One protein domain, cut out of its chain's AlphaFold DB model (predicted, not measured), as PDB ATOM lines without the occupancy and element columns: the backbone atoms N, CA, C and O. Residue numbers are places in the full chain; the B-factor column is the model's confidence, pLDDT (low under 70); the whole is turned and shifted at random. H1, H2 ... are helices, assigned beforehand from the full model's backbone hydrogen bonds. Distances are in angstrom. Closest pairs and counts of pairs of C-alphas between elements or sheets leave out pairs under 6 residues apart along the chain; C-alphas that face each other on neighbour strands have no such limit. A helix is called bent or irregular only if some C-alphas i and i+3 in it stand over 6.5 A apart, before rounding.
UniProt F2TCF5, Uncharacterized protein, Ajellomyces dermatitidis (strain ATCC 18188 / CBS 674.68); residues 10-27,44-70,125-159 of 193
ATOM      1  N   ILE A  10      20.537  28.702  34.213       95.06
ATOM      2  CA  ILE A  10      21.190  29.094  32.963       95.06
ATOM      3  C   ILE A  10      22.688  29.048  33.236       95.06
ATOM      4  O   ILE A  10      23.124  29.660  34.209       95.06
ATOM      5  N   LEU A  11      23.430  28.325  32.398       95.75
ATOM      6  CA  LEU A  11      24.880  28.171  32.492       95.75
ATOM      7  C   LEU A  11      25.540  28.840  31.283       95.75
ATOM      8  O   LEU A  11      25.023  28.778  30.165       95.75
ATOM      9  N   THR A  12      26.683  29.466  31.518       96.50
ATOM     10  CA  THR A  12      27.570  29.985  30.474       96.50
ATOM     11  C   THR A  12      28.367  28.847  29.833       96.50
ATOM     12  O   THR A  12      28.624  27.813  30.458       96.50
ATOM     13  N   ASN A  13      28.820  29.038  28.594       96.88
ATOM     14  CA  ASN A  13      29.635  28.038  27.900       96.88
ATOM     15  C   ASN A  13      30.954  27.766  28.642       96.88
ATOM     16  O   ASN A  13      31.421  26.629  28.668       96.88
ATOM     17  N   VAL A  14      31.528  28.788  29.285       95.69
ATOM     18  CA  VAL A  14      32.762  28.644  30.068       95.69
ATOM     19  C   VAL A  14      32.551  27.808  31.334       95.69
ATOM     20  O   VAL A  14      33.401  26.988  31.666       95.69
ATOM     21  N   GLU A  15      31.403  27.922  32.008       94.69
ATOM     22  CA  GLU A  15      31.072  27.056  33.149       94.69
ATOM     23  C   GLU A  15      30.883  25.598  32.714       94.69
ATOM     24  O   GLU A  15      31.323  24.676  33.405       94.69
ATOM     25  N   VAL A  16      30.272  25.370  31.547       95.50
ATOM     26  CA  VAL A  16      30.130  24.019  30.977       95.50
ATOM     27  C   VAL A  16      31.501  23.436  30.613       95.50
ATOM     28  O   VAL A  16      31.788  22.284  30.942       95.50
ATOM     29  N   LEU A  17      32.384  24.239  30.010       94.69
ATOM     30  CA  LEU A  17      33.761  23.841  29.712       94.69
ATOM     31  C   LEU A  17      34.546  23.499  30.986       94.69
ATOM     32  O   LEU A  17      35.213  22.461  31.053       94.69
ATOM     33  N   ALA A  18      34.433  24.340  32.014       93.00
ATOM     34  CA  ALA A  18      35.019  24.097  33.325       93.00
ATOM     35  C   ALA A  18      34.513  22.777  33.922       93.00
ATOM     36  O   ALA A  18      35.305  21.962  34.400       93.00
ATOM     37  N   HIS A  19      33.207  22.514  33.831       92.25
ATOM     38  CA  HIS A  19      32.620  21.269  34.312       92.25
ATOM     39  C   HIS A  19      33.218  20.036  33.623       92.25
ATOM     40  O   HIS A  19      33.588  19.083  34.314       92.25
ATOM     41  N   PHE A  20      33.355  20.049  32.295       91.50
ATOM     42  CA  PHE A  20      33.977  18.938  31.569       91.50
ATOM     43  C   PHE A  20      35.471  18.789  31.870       91.50
ATOM     44  O   PHE A  20      35.961  17.666  31.965       91.50
ATOM     45  N   SER A  21      36.175  19.898  32.102       88.69
ATOM     46  CA  SER A  21      37.599  19.886  32.464       88.69
ATOM     47  C   SER A  21      37.846  19.225  33.826       88.69
ATOM     48  O   SER A  21      38.803  18.473  33.996       88.69
ATOM     49  N   LEU A  22      36.956  19.454  34.796       87.00
ATOM     50  CA  LEU A  22      37.024  18.831  36.125       87.00
ATOM     51  C   LEU A  22      36.566  17.375  36.154       87.00
ATOM     52  O   LEU A  22      36.945  16.621  37.050       87.00
ATOM     53  N   ASN A  23      35.700  17.001  35.217       87.06
ATOM     54  CA  ASN A  23      35.083  15.685  35.153       87.06
ATOM     55  C   ASN A  23      35.459  15.025  33.823       87.06
ATOM     56  O   ASN A  23      34.579  14.808  32.986       87.06
ATOM     57  N   PRO A  24      36.752  14.712  33.608       83.62
ATOM     58  CA  PRO A  24      37.189  14.119  32.357       83.62
ATOM     59  C   PRO A  24      36.455  12.790  32.107       83.62
ATOM     60  O   PRO A  24      36.157  12.062  33.066       83.62
ATOM     61  N   PRO A  25      36.189  12.440  30.833       81.62
ATOM     62  CA  PRO A  25      35.533  11.194  30.459       81.62
ATOM     63  C   PRO A  25      36.113   9.986  31.195       81.62
ATOM     64  O   PRO A  25      37.319   9.717  31.152       81.62
ATOM     65  N   ARG A  26      35.248   9.230  31.878       79.12
ATOM     66  CA  ARG A  26      35.672   7.990  32.533       79.12
ATOM     67  C   ARG A  26      36.129   7.004  31.465       79.12
ATOM     68  O   ARG A  26      35.429   6.778  30.478       79.12
ATOM     69  N   ARG A  27      37.288   6.382  31.685       75.69
ATOM     70  CA  ARG A  27      37.735   5.274  30.834       75.69
ATOM     71  C   ARG A  27      36.725   4.128  30.939       75.69
ATOM     72  O   ARG A  27      36.235   3.869  32.044       75.69
ATOM     73  N   LEU A  44      28.763   4.949  28.445       87.62
ATOM     74  CA  LEU A  44      29.097   6.373  28.402       87.62
ATOM     75  C   LEU A  44      29.476   6.836  26.995       87.62
ATOM     76  O   LEU A  44      29.968   7.952  26.844       87.62
ATOM     77  N   ARG A  45      29.281   6.004  25.964       87.12
ATOM     78  CA  ARG A  45      29.678   6.337  24.590       87.12
ATOM     79  C   ARG A  45      29.065   7.650  24.112       87.12
ATOM     80  O   ARG A  45      29.810   8.545  23.734       87.12
ATOM     81  N   ASP A  46      27.746   7.780  24.199       90.19
ATOM     82  CA  ASP A  46      27.037   8.971  23.717       90.19
ATOM     83  C   ASP A  46      27.397  10.212  24.538       90.19
ATOM     84  O   ASP A  46      27.593  11.294  23.992       90.19
ATOM     85  N   HIS A  47      27.576  10.048  25.852       91.50
ATOM     86  CA  HIS A  47      28.074  11.119  26.710       91.50
ATOM     87  C   HIS A  47      29.458  11.599  26.257       91.50
ATOM     88  O   HIS A  47      29.674  12.797  26.102       91.50
ATOM     89  N   ASN A  48      30.378  10.672  25.991       89.94
ATOM     90  CA  ASN A  48      31.724  11.003  25.537       89.94
ATOM     91  C   ASN A  48      31.717  11.669  24.154       89.94
ATOM     92  O   ASN A  48      32.532  12.560  23.922       89.94
ATOM     93  N   THR A  49      30.800  11.277  23.262       93.81
ATOM     94  CA  THR A  49      30.584  11.961  21.979       93.81
ATOM     95  C   THR A  49      30.210  13.422  22.205       93.81
ATOM     96  O   THR A  49      30.897  14.294  21.686       93.81
ATOM     97  N   VAL A  50      29.212  13.704  23.049       95.06
ATOM     98  CA  VAL A  50      28.788  15.084  23.353       95.06
ATOM     99  C   VAL A  50      29.922  15.893  23.984       95.06
ATOM    100  O   VAL A  50      30.146  17.042  23.610       95.06
ATOM    101  N   VAL A  51      30.671  15.300  24.920       94.38
ATOM    102  CA  VAL A  51      31.830  15.966  25.533       94.38
ATOM    103  C   VAL A  51      32.875  16.300  24.471       94.38
ATOM    104  O   VAL A  51      33.386  17.418  24.461       94.38
ATOM    105  N   LYS A  52      33.188  15.366  23.565       94.19
ATOM    106  CA  LYS A  52      34.140  15.601  22.474       94.19
ATOM    107  C   LYS A  52      33.659  16.720  21.549       94.19
ATOM    108  O   LYS A  52      34.402  17.667  21.324       94.19
ATOM    109  N   GLU A  53      32.420  16.644  21.073       97.00
ATOM    110  CA  GLU A  53      31.836  17.651  20.179       97.00
ATOM    111  C   GLU A  53      31.797  19.041  20.820       97.00
ATOM    112  O   GLU A  53      32.011  20.045  20.142       97.00
ATOM    113  N   PHE A  54      31.579  19.121  22.137       97.06
ATOM    114  CA  PHE A  54      31.655  20.387  22.856       97.06
ATOM    115  C   PHE A  54      33.077  20.964  22.862       97.06
ATOM    116  O   PHE A  54      33.249  22.160  22.641       97.06
ATOM    117  N   HIS A  55      34.104  20.137  23.072       96.06
ATOM    118  CA  HIS A  55      35.489  20.599  22.946       96.06
ATOM    119  C   HIS A  55      35.800  21.032  21.507       96.06
ATOM    120  O   HIS A  55      36.398  22.090  21.327       96.06
ATOM    121  N   ASP A  56      35.321  20.291  20.502       97.62
ATOM    122  CA  ASP A  56      35.472  20.655  19.087       97.62
ATOM    123  C   ASP A  56      34.788  22.006  18.774       97.62
ATOM    124  O   ASP A  56      35.323  22.821  18.018       97.62
ATOM    125  N   TYR A  57      33.623  22.280  19.376       97.56
ATOM    126  CA  TYR A  57      32.950  23.584  19.313       97.56
ATOM    127  C   TYR A  57      33.817  24.697  19.913       97.56
ATOM    128  O   TYR A  57      34.008  25.730  19.269       97.56
ATOM    129  N   VAL A  58      34.386  24.487  21.103       96.25
ATOM    130  CA  VAL A  58      35.260  25.474  21.755       96.25
ATOM    131  C   VAL A  58      36.485  25.766  20.893       96.25
ATOM    132  O   VAL A  58      36.768  26.924  20.614       96.25
ATOM    133  N   THR A  59      37.189  24.740  20.416       95.94
ATOM    134  CA  THR A  59      38.438  24.942  19.671       95.94
ATOM    135  C   THR A  59      38.219  25.553  18.292       95.94
ATOM    136  O   THR A  59      39.072  26.299  17.823       95.94
ATOM    137  N   ARG A  60      37.102  25.238  17.624       96.25
ATOM    138  CA  ARG A  60      36.862  25.655  16.232       96.25
ATOM    139  C   ARG A  60      36.017  26.919  16.104       96.25
ATOM    140  O   ARG A  60      36.224  27.685  15.173       96.25
ATOM    141  N   LEU A  61      35.026  27.098  16.974       94.69
ATOM    142  CA  LEU A  61      34.000  28.138  16.825       94.69
ATOM    143  C   LEU A  61      34.006  29.157  17.962       94.69
ATOM    144  O   LEU A  61      33.444  30.238  17.810       94.69
ATOM    145  N   SER A  62      34.567  28.829  19.124       95.25
ATOM    146  CA  SER A  62      34.543  29.718  20.291       95.25
ATOM    147  C   SER A  62      35.850  29.671  21.088       95.25
ATOM    148  O   SER A  62      35.826  29.391  22.291       95.25
ATOM    149  N   PRO A  63      37.001  29.949  20.441       94.62
ATOM    150  CA  PRO A  63      38.312  29.844  21.081       94.62
ATOM    151  C   PRO A  63      38.495  30.855  22.219       94.62
ATOM    152  O   PRO A  63      39.252  30.600  23.152       94.62
ATOM    153  N   HIS A  64      37.748  31.966  22.211       94.00
ATOM    154  CA  HIS A  64      37.750  32.967  23.286       94.00
ATOM    155  C   HIS A  64      37.347  32.392  24.647       94.00
ATOM    156  O   HIS A  64      37.711  32.957  25.677       94.00
ATOM    157  N   LEU A  65      36.632  31.260  24.681       94.12
ATOM    158  CA  LEU A  65      36.280  30.580  25.930       94.12
ATOM    159  C   LEU A  65      37.519  30.099  26.704       94.12
ATOM    160  O   LEU A  65      37.440  29.929  27.918       94.12
ATOM    161  N   LEU A  66      38.661  29.931  26.025       92.69
ATOM    162  CA  LEU A  66      39.943  29.560  26.630       92.69
ATOM    163  C   LEU A  66      40.666  30.743  27.295       92.69
ATOM    164  O   LEU A  66      41.573  30.523  28.092       92.69
ATOM    165  N   ASN A  67      40.259  31.983  27.004       92.69
ATOM    166  CA  ASN A  67      40.856  33.190  27.588       92.69
ATOM    167  C   ASN A  67      40.274  33.527  28.968       92.69
ATOM    168  O   ASN A  67      40.778  34.413  29.659       92.69
ATOM    169  N   TYR A  68      39.199  32.848  29.373       92.12
ATOM    170  CA  TYR A  68      38.673  32.984  30.721       92.12
ATOM    171  C   TYR A  68      39.639  32.380  31.749       92.12
ATOM    172  O   TYR A  68      40.317  31.393  31.455       92.12
ATOM    173  N   PRO A  69      39.677  32.923  32.981       91.88
ATOM    174  CA  PRO A  69      40.459  32.333  34.059       91.88
ATOM    175  C   PRO A  69      40.121  30.857  34.264       91.88
ATOM    176  O   PRO A  69      38.956  30.456  34.204       91.88
ATOM    177  N   SER A  70      41.149  30.050  34.527       84.12
ATOM    178  CA  SER A  70      40.978  28.615  34.709       84.12
ATOM    179  C   SER A  70      40.095  28.309  35.913       84.12
ATOM    180  O   SER A  70      40.262  28.876  36.994       84.12
ATOM    181  N   THR A 125      35.988  30.054  42.782       87.50
ATOM    182  CA  THR A 125      37.120  29.995  41.857       87.50
ATOM    183  C   THR A 125      37.428  31.360  41.243       87.50
ATOM    184  O   THR A 125      36.620  32.292  41.303       87.50
ATOM    185  N   ASP A 126      38.589  31.477  40.600       90.38
ATOM    186  CA  ASP A 126      38.953  32.676  39.840       90.38
ATOM    187  C   ASP A 126      37.974  32.942  38.688       90.38
ATOM    188  O   ASP A 126      37.634  34.098  38.423       90.38
ATOM    189  N   LEU A 127      37.443  31.879  38.069       91.75
ATOM    190  CA  LEU A 127      36.371  31.986  37.081       91.75
ATOM    191  C   LEU A 127      35.105  32.596  37.701       91.75
ATOM    192  O   LEU A 127      34.540  33.533  37.135       91.75
ATOM    193  N   ASP A 128      34.682  32.120  38.878       92.06
ATOM    194  CA  ASP A 128      33.499  32.651  39.571       92.06
ATOM    195  C   ASP A 128      33.660  34.141  39.885       92.06
ATOM    196  O   ASP A 128      32.727  34.931  39.718       92.06
ATOM    197  N   ASN A 129      34.853  34.537  40.332       93.19
ATOM    198  CA  ASN A 129      35.171  35.928  40.630       93.19
ATOM    199  C   ASN A 129      35.138  36.791  39.362       93.19
ATOM    200  O   ASN A 129      34.537  37.870  39.375       93.19
ATOM    201  N   ALA A 130      35.704  36.303  38.257       93.44
ATOM    202  CA  ALA A 130      35.682  36.997  36.974       93.44
ATOM    203  C   ALA A 130      34.255  37.172  36.433       93.44
ATOM    204  O   ALA A 130      33.873  38.280  36.052       93.44
ATOM    205  N   LEU A 131      33.427  36.123  36.474       94.31
ATOM    206  CA  LEU A 131      32.026  36.199  36.048       94.31
ATOM    207  C   LEU A 131      31.220  37.175  36.918       94.31
ATOM    208  O   LEU A 131      30.469  38.002  36.393       94.31
ATOM    209  N   ARG A 132      31.409  37.146  38.244       95.25
ATOM    210  CA  ARG A 132      30.769  38.104  39.166       95.25
ATOM    211  C   ARG A 132      31.184  39.539  38.872       95.25
ATOM    212  O   ARG A 132      30.333  40.428  38.911       95.25
ATOM    213  N   GLU A 133      32.457  39.764  38.569       95.19
ATOM    214  CA  GLU A 133      32.976  41.087  38.228       95.19
ATOM    215  C   GLU A 133      32.401  41.595  36.900       95.19
ATOM    216  O   GLU A 133      31.945  42.740  36.840       95.19
ATOM    217  N   ILE A 134      32.325  40.745  35.871       94.62
ATOM    218  CA  ILE A 134      31.678  41.077  34.591       94.62
ATOM    219  C   ILE A 134      30.214  41.471  34.826       94.62
ATOM    220  O   ILE A 134      29.794  42.562  34.437       94.62
ATOM    221  N   ILE A 135      29.444  40.645  35.543       94.75
ATOM    222  CA  ILE A 135      28.031  40.925  35.849       94.75
ATOM    223  C   ILE A 135      27.888  42.231  36.646       94.75
ATOM    224  O   ILE A 135      26.979  43.029  36.394       94.75
ATOM    225  N   ARG A 136      28.788  42.488  37.604       96.50
ATOM    226  CA  ARG A 136      28.792  43.725  38.397       96.50
ATOM    227  C   ARG A 136      29.034  44.955  37.521       96.50
ATOM    228  O   ARG A 136      28.353  45.960  37.721       96.50
ATOM    229  N   ARG A 137      29.960  44.877  36.561       95.88
ATOM    230  CA  ARG A 137      30.263  45.967  35.618       95.88
ATOM    231  C   ARG A 137      29.162  46.194  34.590       95.88
ATOM    232  O   ARG A 137      28.955  47.336  34.199       95.88
ATOM    233  N   LEU A 138      28.440  45.148  34.192       95.94
ATOM    234  CA  LEU A 138      27.337  45.254  33.233       95.94
ATOM    235  C   LEU A 138      26.029  45.774  33.856       95.94
ATOM    236  O   LEU A 138      25.153  46.264  33.147       95.94
ATOM    237  N   ARG A 139      25.901  45.731  35.189       95.25
ATOM    238  CA  ARG A 139      24.696  46.159  35.923       95.25
ATOM    239  C   ARG A 139      24.172  47.568  35.569       95.25
ATOM    240  O   ARG A 139      22.956  47.697  35.449       95.25
ATOM    241  N   PRO A 140      25.003  48.617  35.398       97.69
ATOM    242  CA  PRO A 140      24.514  49.968  35.097       97.69
ATOM    243  C   PRO A 140      23.800  50.084  33.743       97.69
ATOM    244  O   PRO A 140      22.957  50.961  33.563       97.69
ATOM    245  N   PHE A 141      24.107  49.185  32.805       97.25
ATOM    246  CA  PHE A 141      23.569  49.211  31.444       97.25
ATOM    247  C   PHE A 141      22.162  48.609  31.331       97.25
ATOM    248  O   PHE A 141      21.593  48.632  30.249       97.25
ATOM    249  N   GLN A 142      21.591  48.098  32.434       96.00
ATOM    250  CA  GLN A 142      20.211  47.582  32.492       96.00
ATOM    251  C   GLN A 142      19.921  46.479  31.458       96.00
ATOM    252  O   GLN A 142      18.794  46.322  30.996       96.00
ATOM    253  N   LEU A 143      20.947  45.692  31.130       97.31
ATOM    254  CA  LEU A 143      20.839  44.555  30.225       97.31
ATOM    255  C   LEU A 143      20.019  43.426  30.855       97.31
ATOM    256  O   LEU A 143      20.092  43.153  32.060       97.31
ATOM    257  N   THR A 144      19.275  42.722  30.017       97.69
ATOM    258  CA  THR A 144      18.576  41.491  30.372       97.69
ATOM    259  C   THR A 144      19.565  40.357  30.653       97.69
ATOM    260  O   THR A 144      20.709  40.348  30.196       97.69
ATOM    261  N   LYS A 145      19.105  39.325  31.376       95.56
ATOM    262  CA  LYS A 145      19.916  38.127  31.651       95.56
ATOM    263  C   LYS A 145      20.399  37.448  30.361       95.56
ATOM    264  O   LYS A 145      21.509  36.927  30.341       95.56
ATOM    265  N   ALA A 146      19.580  37.465  29.308       96.69
ATOM    266  CA  ALA A 146      19.925  36.893  28.012       96.69
ATOM    267  C   ALA A 146      21.042  37.688  27.322       96.69
ATOM    268  O   ALA A 146      21.996  37.091  26.837       96.69
ATOM    269  N   GLU A 147      20.979  39.019  27.338       97.56
ATOM    270  CA  GLU A 147      22.029  39.866  26.757       97.56
ATOM    271  C   GLU A 147      23.361  39.706  27.495       97.56
ATOM    272  O   GLU A 147      24.399  39.540  26.861       97.56
ATOM    273  N   VAL A 148      23.337  39.669  28.831       96.81
ATOM    274  CA  VAL A 148      24.547  39.409  29.629       96.81
ATOM    275  C   VAL A 148      25.131  38.032  29.311       96.81
ATOM    276  O   VAL A 148      26.340  37.907  29.125       96.81
ATOM    277  N   LEU A 149      24.285  37.002  29.204       96.75
ATOM    278  CA  LEU A 149      24.720  35.657  28.823       96.75
ATOM    279  C   LEU A 149      25.363  35.648  27.432       96.75
ATOM    280  O   LEU A 149      26.405  35.025  27.252       96.75
ATOM    281  N   MET A 150      24.771  36.355  26.465       96.94
ATOM    282  CA  MET A 150      25.310  36.467  25.109       96.94
ATOM    283  C   MET A 150      26.661  37.184  25.091       96.94
ATOM    284  O   MET A 150      27.574  36.711  24.425       96.94
ATOM    285  N   ILE A 151      26.825  38.265  25.860       95.94
ATOM    286  CA  ILE A 151      28.110  38.970  25.997       95.94
ATOM    287  C   ILE A 151      29.205  38.024  26.501       95.94
ATOM    288  O   ILE A 151      30.296  37.996  25.934       95.94
ATOM    289  N   VAL A 152      28.905  37.224  27.531       95.44
ATOM    290  CA  VAL A 152      29.851  36.241  28.082       95.44
ATOM    291  C   VAL A 152      30.128  35.123  27.073       95.44
ATOM    292  O   VAL A 152      31.280  34.820  26.782       95.44
ATOM    293  N   ASN A 153      29.091  34.529  26.481       95.62
ATOM    294  CA  ASN A 153      29.254  33.401  25.564       95.62
ATOM    295  C   ASN A 153      29.943  33.776  24.250       95.62
ATOM    296  O   ASN A 153      30.578  32.910  23.657       95.62
ATOM    297  N   LEU A 154      29.847  35.031  23.806       95.12
ATOM    298  CA  LEU A 154      30.554  35.548  22.630       95.12
ATOM    299  C   LEU A 154      31.927  36.148  22.966       95.12
ATOM    300  O   LEU A 154      32.657  36.524  22.055       95.12
ATOM    301  N   GLY A 155      32.276  36.267  24.251       91.75
ATOM    302  CA  GLY A 155      33.544  36.847  24.687       91.75
ATOM    303  C   GLY A 155      33.736  38.303  24.268       91.75
ATOM    304  O   GLY A 155      34.855  38.708  23.957       91.75
ATOM    305  N   ILE A 156      32.663  39.099  24.233       91.75
ATOM    306  CA  ILE A 156      32.739  40.497  23.786       91.75
ATOM    307  C   ILE A 156      33.646  41.284  24.739       91.75
ATOM    308  O   ILE A 156      33.369  41.383  25.935       91.75
ATOM    309  N   GLY A 157      34.716  41.867  24.197       84.56
ATOM    310  CA  GLY A 157      35.706  42.616  24.974       84.56
ATOM    311  C   GLY A 157      36.777  41.753  25.648       84.56
ATOM    312  O   GLY A 157      37.536  42.286  26.452       84.56
ATOM    313  N   LEU A 158      36.853  40.452  25.339       83.12
ATOM    314  CA  LEU A 158      38.054  39.657  25.591       83.12
ATOM    315  C   LEU A 158      39.045  39.893  24.450       83.12
ATOM    316  O   LEU A 158      38.684  39.791  23.278       83.12
ATOM    317  N   ASP A 159      40.292  40.208  24.788       73.00
ATOM    318  CA  ASP A 159      41.329  40.478  23.795       73.00
ATOM    319  C   ASP A 159      41.550  39.228  22.927       73.00
ATOM    320  O   ASP A 159      41.926  38.161  23.420       73.00
TER     321      ASP A 159
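What this domain is: This is residues 10 to 27, 44 to 70 and 125 to 159 of the 193 residues of an uncharacterized protein of Ajellomyces dermatitidis (strain ATCC 18188 / CBS 674.68) (UniProt F2TCF5). The model is an elongated, loosely joined set of helices in two halves, with H1 and H2 towards one end and H4 and H5 towards the other. The halves meet near the middle, where the first residue of H1, the last of H5 and the short H3 come together. The printed part has 80 residues, with five named helices in the order H1, H2, H3, H4, H5 and no named strand; its class is all helix. It is only just compact, close to loose, with a radius of gyration of the C-alphas of 14.0 A, and it spans 46 by 24 by 24 A.

How they stand to each other: H1, residues 13 to 22, and H2, residues 45 to 61, only just touch, with 3 pairs of C-alphas within 8 A. Their closest C-alphas are those of Phe 20 and Val 51, 7.1 A apart, and H2 touches H1 with residues 51 to 55 alone. They run opposite ways at a steep tilt of 52 degrees. H3, residues 63 to 67, is close to H1 but not clearly touching; the closest C-alphas, those of Val 14 and Leu 65, are 5.8 A apart. H3 is also close to H2 but not clearly touching, with the closest C-alphas, Val 58 and Leu 65, 6.7 A apart. H4, residues 126 to 141, is near H1, with 6 pairs of C-alphas within 10 A. H5, residues 145 to 153, is close to H4 but not clearly touching; the closest C-alphas, those of Ile 135 and Val 148, are 7.3 A apart. H4 and H5 run opposite ways at a steep tilt of 49 degrees. H5 is close to H1 but not clearly touching, with the closest C-alphas, Asn 13 and Asn 153, 5.9 A apart. H2 is apart from H4 and from H5. In H1, H2 and H5 every O i to N i+4 pair is within hydrogen-bond range, in H4 10 of 12; in H3 0 of 1 is, but 2 of 2 O i to N i+3 pairs are.

Where its parts are: H1 begins at C-alpha 13, (29.635, 28.038, 27.900), and is 14.4 A long from first to last C-alpha. H2 is 23.5 A long and begins at C-alpha 45, (29.678, 6.337, 24.590). H3 is 7.7 A long. H4, 24.1 A long, is irregular: C-alphas 137 and 140 are 7.0 A apart. H5 is 12.1 A long and ends at C-alpha 153, (29.254, 33.401, 25.564).

The domain as a whole: The two C-alphas farthest apart are those of Arg 27 and Pro 140, at 46.8 A. Residues 28 to 43 are not printed, with 9.0 A between C-alphas 27 and 44; residues 71 to 124 are not printed, with 8.2 A between C-alphas 70 and 125. The links H2 to H3 and H4 to H5 are tight. The mean pLDDT of the printed part is 92.8, and no printed residue is under 70.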